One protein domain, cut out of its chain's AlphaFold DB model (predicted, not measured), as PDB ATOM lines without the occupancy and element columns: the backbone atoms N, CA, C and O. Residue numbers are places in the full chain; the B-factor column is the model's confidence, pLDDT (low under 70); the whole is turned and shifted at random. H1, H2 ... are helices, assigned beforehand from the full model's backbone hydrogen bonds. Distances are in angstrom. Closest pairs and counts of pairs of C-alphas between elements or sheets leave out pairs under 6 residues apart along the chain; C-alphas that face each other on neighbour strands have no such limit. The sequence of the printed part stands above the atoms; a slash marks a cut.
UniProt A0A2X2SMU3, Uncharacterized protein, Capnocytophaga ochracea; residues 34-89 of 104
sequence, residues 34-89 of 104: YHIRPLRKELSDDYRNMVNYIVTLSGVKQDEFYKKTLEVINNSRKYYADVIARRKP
ATOM      1  N   TYR A  34     -36.289  35.399 -33.361       66.88
ATOM      2  CA  TYR A  34     -36.470  34.003 -33.728       66.88
ATOM      3  C   TYR A  34     -35.493  33.633 -34.841       66.88
ATOM      4  O   TYR A  34     -35.425  34.289 -35.890       66.88
ATOM      5  N   HIS A  35     -34.780  32.523 -34.660       76.56
ATOM      6  CA  HIS A  35     -34.024  31.880 -35.729       76.56
ATOM      7  C   HIS A  35     -34.996  31.229 -36.730       76.56
ATOM      8  O   HIS A  35     -35.122  30.013 -36.839       76.56
ATOM      9  N   ILE A  36     -35.683  32.066 -37.512       82.19
ATOM     10  CA  ILE A  36     -36.696  31.665 -38.498       82.19
ATOM     11  C   ILE A  36     -36.140  30.762 -39.606       82.19
ATOM     12  O   ILE A  36     -36.901  30.099 -40.305       82.19
ATOM     13  N   ARG A  37     -34.816  30.776 -39.819       85.31
ATOM     14  CA  ARG A  37     -34.148  30.004 -40.873       85.31
ATOM     15  C   ARG A  37     -34.139  28.505 -40.534       85.31
ATOM     16  O   ARG A  37     -34.685  27.757 -41.341       85.31
ATOM     17  N   PRO A  38     -33.598  28.070 -39.375       88.81
ATOM     18  CA  PRO A  38     -33.757  26.700 -38.887       88.81
ATOM     19  C   PRO A  38     -35.209  26.231 -38.866       88.81
ATOM     20  O   PRO A  38     -35.513  25.215 -39.477       88.81
ATOM     21  N   LEU A  39     -36.113  27.027 -38.286       89.31
ATOM     22  CA  LEU A  39     -37.520  26.645 -38.146       89.31
ATOM     23  C   LEU A  39     -38.206  26.423 -39.502       89.31
ATOM     24  O   LEU A  39     -38.949  25.467 -39.696       89.31
ATOM     25  N   ARG A  40     -37.925  27.287 -40.487       90.19
ATOM     26  CA  ARG A  40     -38.443  27.112 -41.851       90.19
ATOM     27  C   ARG A  40     -37.897  25.848 -42.508       90.19
ATOM     28  O   ARG A  40     -38.616  25.221 -43.284       90.19
ATOM     29  N   LYS A  41     -36.630  25.517 -42.253       92.94
ATOM     30  CA  LYS A  41     -35.991  24.320 -42.799       92.94
ATOM     31  C   LYS A  41     -36.639  23.065 -42.219       92.94
ATOM     32  O   LYS A  41     -37.104  22.244 -42.996       92.94
ATOM     33  N   GLU A  42     -36.742  22.990 -40.898       94.81
ATOM     34  CA  GLU A  42     -37.382  21.887 -40.174       94.81
ATOM     35  C   GLU A  42     -38.813  21.647 -40.669       94.81
ATOM     36  O   GLU A  42     -39.116  20.575 -41.183       94.81
ATOM     37  N   LEU A  43     -39.643  22.696 -40.693       93.50
ATOM     38  CA  LEU A  43     -41.009  22.612 -41.213       93.50
ATOM     39  C   LEU A  43     -41.069  22.113 -42.668       93.50
ATOM     40  O   LEU A  43     -41.985  21.382 -43.049       93.50
ATOM     41  N   SER A  44     -40.113  22.528 -43.505       93.44
ATOM     42  CA  SER A  44     -40.056  22.098 -44.907       93.44
ATOM     43  C   SER A  44     -39.658  20.629 -45.037       93.44
ATOM     44  O   SER A  44     -40.183  19.932 -45.907       93.44
ATOM     45  N   ASP A  45     -38.741  20.163 -44.190       96.31
ATOM     46  CA  ASP A  45     -38.289  18.778 -44.169       96.31
ATOM     47  C   ASP A  45     -39.403  17.844 -43.669       96.31
ATOM     48  O   ASP A  45     -39.713  16.863 -44.352       96.31
ATOM     49  N   ASP A  46     -40.096  18.197 -42.584       96.31
ATOM     50  CA  ASP A  46     -41.233  17.430 -42.053       96.31
ATOM     51  C   ASP A  46     -42.370  17.310 -43.067       96.31
ATOM     52  O   ASP A  46     -42.867  16.217 -43.363       96.31
ATOM     53  N   TYR A  47     -42.744  18.439 -43.675       94.25
ATOM     54  CA  TYR A  47     -43.760  18.461 -44.717       94.25
ATOM     55  C   TYR A  47     -43.370  17.585 -45.915       94.25
ATOM     56  O   TYR A  47     -44.204  16.853 -46.459       94.25
ATOM     57  N   ARG A  48     -42.101  17.630 -46.337       94.44
ATOM     58  CA  ARG A  48     -41.603  16.812 -47.449       94.44
ATOM     59  C   ARG A  48     -41.668  15.323 -47.119       94.44
ATOM     60  O   ARG A  48     -42.124  14.550 -47.961       94.44
ATOM     61  N   ASN A  49     -41.274  14.935 -45.908       96.38
ATOM     62  CA  ASN A  49     -41.340  13.550 -45.447       96.38
ATOM     63  C   ASN A  49     -42.781  13.022 -45.472       96.38
ATOM     64  O   ASN A  49     -43.036  11.962 -46.048       96.38
ATOM     65  N   MET A  50     -43.733  13.799 -44.946       94.00
ATOM     66  CA  MET A  50     -45.156  13.447 -44.959       94.00
ATOM     67  C   MET A  50     -45.679  13.227 -46.384       94.00
ATOM     68  O   MET A  50     -46.319  12.213 -46.667       94.00
ATOM     69  N   VAL A  51     -45.408  14.155 -47.306       93.75
ATOM     70  CA  VAL A  51     -45.939  14.034 -48.671       93.75
ATOM     71  C   VAL A  51     -45.285  12.886 -49.435       93.75
ATOM     72  O   VAL A  51     -45.986  12.159 -50.135       93.75
ATOM     73  N   ASN A  52     -43.981  12.664 -49.268       94.00
ATOM     74  CA  ASN A  52     -43.299  11.520 -49.878       94.00
ATOM     75  C   ASN A  52     -43.885  10.188 -49.398       94.00
ATOM     76  O   ASN A  52     -44.059   9.265 -50.196       94.00
ATOM     77  N   TYR A  53     -44.241  10.100 -48.115       93.19
ATOM     78  CA  TYR A  53     -44.910   8.926 -47.569       93.19
ATOM     79  C   TYR A  53     -46.282   8.699 -48.219       93.19
ATOM     80  O   TYR A  53     -46.561   7.596 -48.682       93.19
ATOM     81  N   ILE A  54     -47.104   9.745 -48.353       90.50
ATOM     82  CA  ILE A  54     -48.421   9.662 -49.011       90.50
ATOM     83  C   ILE A  54     -48.293   9.257 -50.488       90.50
ATOM     84  O   ILE A  54     -49.066   8.427 -50.958       90.50
ATOM     85  N   VAL A  55     -47.307   9.795 -51.212       91.94
ATOM     86  CA  VAL A  55     -47.022   9.415 -52.609       91.94
ATOM     87  C   VAL A  55     -46.598   7.949 -52.710       91.94
ATOM     88  O   VAL A  55     -47.041   7.229 -53.599       91.94
ATOM     89  N   THR A  56     -45.762   7.485 -51.783       92.12
ATOM     90  CA  THR A  56     -45.338   6.080 -51.748       92.12
ATOM     91  C   THR A  56     -46.534   5.170 -51.473       92.12
ATOM     92  O   THR A  56     -46.730   4.171 -52.164       92.12
ATOM     93  N   LEU A  57     -47.381   5.542 -50.509       89.50
ATOM     94  CA  LEU A  57     -48.594   4.803 -50.187       89.50
ATOM     95  C   LEU A  57     -49.580   4.769 -51.351       89.50
ATOM     96  O   LEU A  57     -50.115   3.701 -51.610       89.50
ATOM     97  N   SER A  58     -49.788   5.872 -52.074       87.88
ATOM     98  CA  SER A  58     -50.699   5.886 -53.226       87.88
ATOM     99  C   SER A  58     -50.202   5.029 -54.396       87.88
ATOM    100  O   SER A  58     -51.014   4.511 -55.165       87.88
ATOM    101  N   GLY A  59     -48.882   4.848 -54.522       84.19
ATOM    102  CA  GLY A  59     -48.270   3.946 -55.496       84.19
ATOM    103  C   GLY A  59     -48.391   2.468 -55.115       84.19
ATOM    104  O   GLY A  59     -48.767   1.651 -55.955       84.19
ATOM    105  N   VAL A  60     -48.099   2.128 -53.853       86.38
ATOM    106  CA  VAL A  60     -48.085   0.740 -53.347       86.38
ATOM    107  C   VAL A  60     -49.494   0.227 -53.060       86.38
ATOM    108  O   VAL A  60     -49.871  -0.867 -53.470       86.38
ATOM    109  N   LYS A  61     -50.283   1.026 -52.344       78.81
ATOM    110  CA  LYS A  61     -51.678   0.758 -52.020       78.81
ATOM    111  C   LYS A  61     -52.500   1.649 -52.938       78.81
ATOM    112  O   LYS A  61     -52.708   2.821 -52.645       78.81
ATOM    113  N   GLN A  62     -52.966   1.095 -54.056       72.56
ATOM    114  CA  GLN A  62     -53.806   1.780 -55.056       72.56
ATOM    115  C   GLN A  62     -55.206   2.176 -54.524       72.56
ATOM    116  O   GLN A  62     -56.156   2.285 -55.297       72.56
ATOM    117  N   ASP A  63     -55.327   2.392 -53.215       83.50
ATOM    118  CA  ASP A  63     -56.507   2.842 -52.500       83.50
ATOM    119  C   ASP A  63     -56.884   4.265 -52.938       83.50
ATOM    120  O   ASP A  63     -56.046   5.168 -53.070       83.50
ATOM    121  N   GLU A  64     -58.178   4.455 -53.163       87.69
ATOM    122  CA  GLU A  64     -58.773   5.721 -53.563       87.69
ATOM    123  C   GLU A  64     -58.528   6.823 -52.522       87.69
ATOM    124  O   GLU A  64     -58.345   7.989 -52.883       87.69
ATOM    125  N   PHE A  65     -58.436   6.462 -51.238       88.81
ATOM    126  CA  PHE A  65     -58.172   7.403 -50.152       88.81
ATOM    127  C   PHE A  65     -56.838   8.150 -50.325       88.81
ATOM    128  O   PHE A  65     -56.786   9.383 -50.238       88.81
ATOM    129  N   TYR A  66     -55.749   7.428 -50.611       87.38
ATOM    130  CA  TYR A  66     -54.422   8.035 -50.761       87.38
ATOM    131  C   TYR A  66     -54.317   8.870 -52.039       87.38
ATOM    132  O   TYR A  66     -53.661   9.913 -52.038       87.38
ATOM    133  N   LYS A  67     -55.009   8.467 -53.112       88.62
ATOM    134  CA  LYS A  67     -55.086   9.244 -54.360       88.62
ATOM    135  C   LYS A  67     -55.822  10.568 -54.160       88.62
ATOM    136  O   LYS A  67     -55.282  11.613 -54.515       88.62
ATOM    137  N   LYS A  68     -56.991  10.540 -53.511       91.69
ATOM    138  CA  LYS A  68     -57.759  11.749 -53.166       91.69
ATOM    139  C   LYS A  68     -56.974  12.678 -52.242       91.69
ATOM    140  O   LYS A  68     -56.948  13.888 -52.446       91.69
ATOM    141  N   THR A  69     -56.271  12.118 -51.258       90.31
ATOM    142  CA  THR A  69     -55.430  12.906 -50.345       90.31
ATOM    143  C   THR A  69     -54.284  13.594 -51.093       90.31
ATOM    144  O   THR A  69     -54.029  14.782 -50.886       90.31
ATOM    145  N   LEU A  70     -53.618  12.883 -52.008       90.88
ATOM    146  CA  LEU A  70     -52.565  13.456 -52.847       90.88
ATOM    147  C   LEU A  70     -53.097  14.577 -53.756       90.88
ATOM    148  O   LEU A  70     -52.440  15.606 -53.917       90.88
ATOM    149  N   GLU A  71     -54.295  14.409 -54.311       93.06
ATOM    150  CA  GLU A  71     -54.955  15.425 -55.130       93.06
ATOM    151  C   GLU A  71     -55.239  16.711 -54.337       93.06
ATOM    152  O   GLU A  71     -54.888  17.806 -54.785       93.06
ATOM    153  N   VAL A  72     -55.779  16.595 -53.119       94.69
ATOM    154  CA  VAL A  72     -55.996  17.743 -52.220       94.69
ATOM    155  C   VAL A  72     -54.681  18.465 -51.918       94.69
ATOM    156  O   VAL A  72     -54.611  19.695 -52.008       94.69
ATOM    157  N   ILE A  73     -53.612  17.718 -51.619       93.81
ATOM    158  CA  ILE A  73     -52.286  18.294 -51.365       93.81
ATOM    159  C   ILE A  73     -51.797  19.074 -52.591       93.81
ATOM    160  O   ILE A  73     -51.354  20.216 -52.455       93.81
ATOM    161  N   ASN A  74     -51.918  18.512 -53.791       93.81
ATOM    162  CA  ASN A  74     -51.479  19.171 -55.020       93.81
ATOM    163  C   ASN A  74     -52.291  20.436 -55.329       93.81
ATOM    164  O   ASN A  74     -51.709  21.471 -55.663       93.81
ATOM    165  N   ASN A  75     -53.609  20.393 -55.136       96.00
ATOM    166  CA  ASN A  75     -54.478  21.556 -55.303       96.00
ATOM    167  C   ASN A  75     -54.133  22.675 -54.310       96.00
ATOM    168  O   ASN A  75     -54.035  23.841 -54.702       96.00
ATOM    169  N   SER A  76     -53.859  22.329 -53.049       93.00
ATOM    170  CA  SER A  76     -53.434  23.310 -52.044       93.00
ATOM    171  C   SER A  76     -52.102  23.977 -52.417       93.00
ATOM    172  O   SER A  76     -51.991  25.204 -52.367       93.00
ATOM    173  N   ARG A  77     -51.110  23.203 -52.885       92.94
ATOM    174  CA  ARG A  77     -49.812  23.726 -53.351       92.94
ATOM    175  C   ARG A  77     -49.984  24.695 -54.509       92.94
ATOM    176  O   ARG A  77     -49.379  25.766 -54.491       92.94
ATOM    177  N   LYS A  78     -50.820  24.337 -55.488       94.38
ATOM    178  CA  LYS A  78     -51.120  25.194 -56.638       94.38
ATOM    179  C   LYS A  78     -51.740  26.518 -56.189       94.38
ATOM    180  O   LYS A  78     -51.242  27.572 -56.566       94.38
ATOM    181  N   TYR A  79     -52.757  26.469 -55.328       94.12
ATOM    182  CA  TYR A  79     -53.410  27.671 -54.806       94.12
ATOM    183  C   TYR A  79     -52.415  28.621 -54.127       94.12
ATOM    184  O   TYR A  79     -52.359  29.807 -54.456       94.12
ATOM    185  N   TYR A  80     -51.576  28.111 -53.220       90.56
ATOM    186  CA  TYR A  80     -50.588  28.948 -52.539       90.56
ATOM    187  C   TYR A  80     -49.498  29.465 -53.482       90.56
ATOM    188  O   TYR A  80     -49.095  30.624 -53.359       90.56
ATOM    189  N   ALA A  81     -49.045  28.656 -54.443       90.88
ATOM    190  CA  ALA A  81     -48.102  29.097 -55.466       90.88
ATOM    191  C   ALA A  81     -48.676  30.259 -56.295       90.88
ATOM    192  O   ALA A  81     -47.992  31.266 -56.485       90.88
ATOM    193  N   ASP A  82     -49.946  30.168 -56.695       91.25
ATOM    194  CA  ASP A  82     -50.647  31.221 -57.432       91.25
ATOM    195  C   ASP A  82     -50.809  32.495 -56.590       91.25
ATOM    196  O   ASP A  82     -50.571  33.601 -57.080       91.25
ATOM    197  N   VAL A  83     -51.164  32.368 -55.308       91.38
ATOM    198  CA  VAL A  83     -51.255  33.510 -54.380       91.38
ATOM    199  C   VAL A  83     -49.900  34.204 -54.225       91.38
ATOM    200  O   VAL A  83     -49.832  35.433 -54.252       91.38
ATOM    201  N   ILE A  84     -48.811  33.443 -54.092       87.94
ATOM    202  CA  ILE A  84     -47.454  33.999 -53.991       87.94
ATOM    203  C   ILE A  84     -47.039  34.667 -55.304       87.94
ATOM    204  O   ILE A  84     -46.464  35.756 -55.277       87.94
ATOM    205  N   ALA A  85     -47.344  34.052 -56.449       88.75
ATOM    206  CA  ALA A  85     -47.041  34.612 -57.760       88.75
ATOM    207  C   ALA A  85     -47.737  35.965 -57.968       88.75
ATOM    208  O   ALA A  85     -47.091  36.918 -58.396       88.75
ATOM    209  N   ARG A  86     -49.011  36.086 -57.570       87.12
ATOM    210  CA  ARG A  86     -49.787  37.339 -57.644       87.12
ATOM    211  C   ARG A  86     -49.229  38.469 -56.775       87.12
ATOM    212  O   ARG A  86     -49.449  39.632 -57.086       87.12
ATOM    213  N   ARG A  87     -48.524  38.151 -55.684       84.44
ATOM    214  CA  ARG A  87     -47.909  39.151 -54.790       84.44
ATOM    215  C   ARG A  87     -46.604  39.729 -55.338       84.44
ATOM    216  O   ARG A  87     -46.122  40.724 -54.805       84.44
ATOM    217  N   LYS A  88     -46.004  39.113 -56.362       80.00
ATOM    218  CA  LYS A  88     -44.792  39.641 -56.992       80.00
ATOM    219  C   LYS A  88     -45.198  40.685 -58.041       80.00
ATOM    220  O   LYS A  88     -45.844  40.301 -59.013       80.00
ATOM    221  N   PRO A  89     -44.792  41.961 -57.899       60.34
ATOM    222  CA  PRO A  89     -45.304  43.062 -58.722       60.34
ATOM    223  C   PRO A  89     -45.046  42.924 -60.234       60.34
ATOM    224  O   PRO A  89     -45.712  43.600 -61.000       60.34
TER     225      PRO A  89
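Overview. This is residues 34 to 89 of the 104 residues of an uncharacterized protein of Capnocytophaga ochracea (UniProt A0A2X2SMU3). The longest helix, H1, and H2 after it make an open V, a helical hairpin joined at its point by a tight link, with the far arms spread and free. The printed part has 56 residues with two named helices, H1 then H2, and no named strand; the class is all helix. It is loose, with a radius of gyration of the C-alphas of 14.4 A, and spans 40 by 27 by 11 A, only just flat.

Arrangement. H1, residues 36 to 60, and H2, residues 64 to 87, touch through residues 51 to 58 and 66 to 70 alone. Their closest C-alphas, of Ser 58 and Tyr 66, are 5.0 A apart. They run opposite ways at a steep tilt of 36 degrees, only just past shallow. In both, every O i to N i+4 pair is within hydrogen-bond range.

Along the chain. H1 measures 36.1 A from C-alpha 36 at (-36.696, 31.665, -38.498) to C-alpha 60. H2 measures 35.2 A and ends at C-alpha 87 (-47.909, 39.151, -54.790).

Size, cuts and confidence. The farthest C-alphas, of Lys 61 and Pro 89, are 43.3 A apart. Residues 34 to 50 and 75 to 89 stand free. The printed part has no cut; residues 34 and 89 have pLDDT under 70.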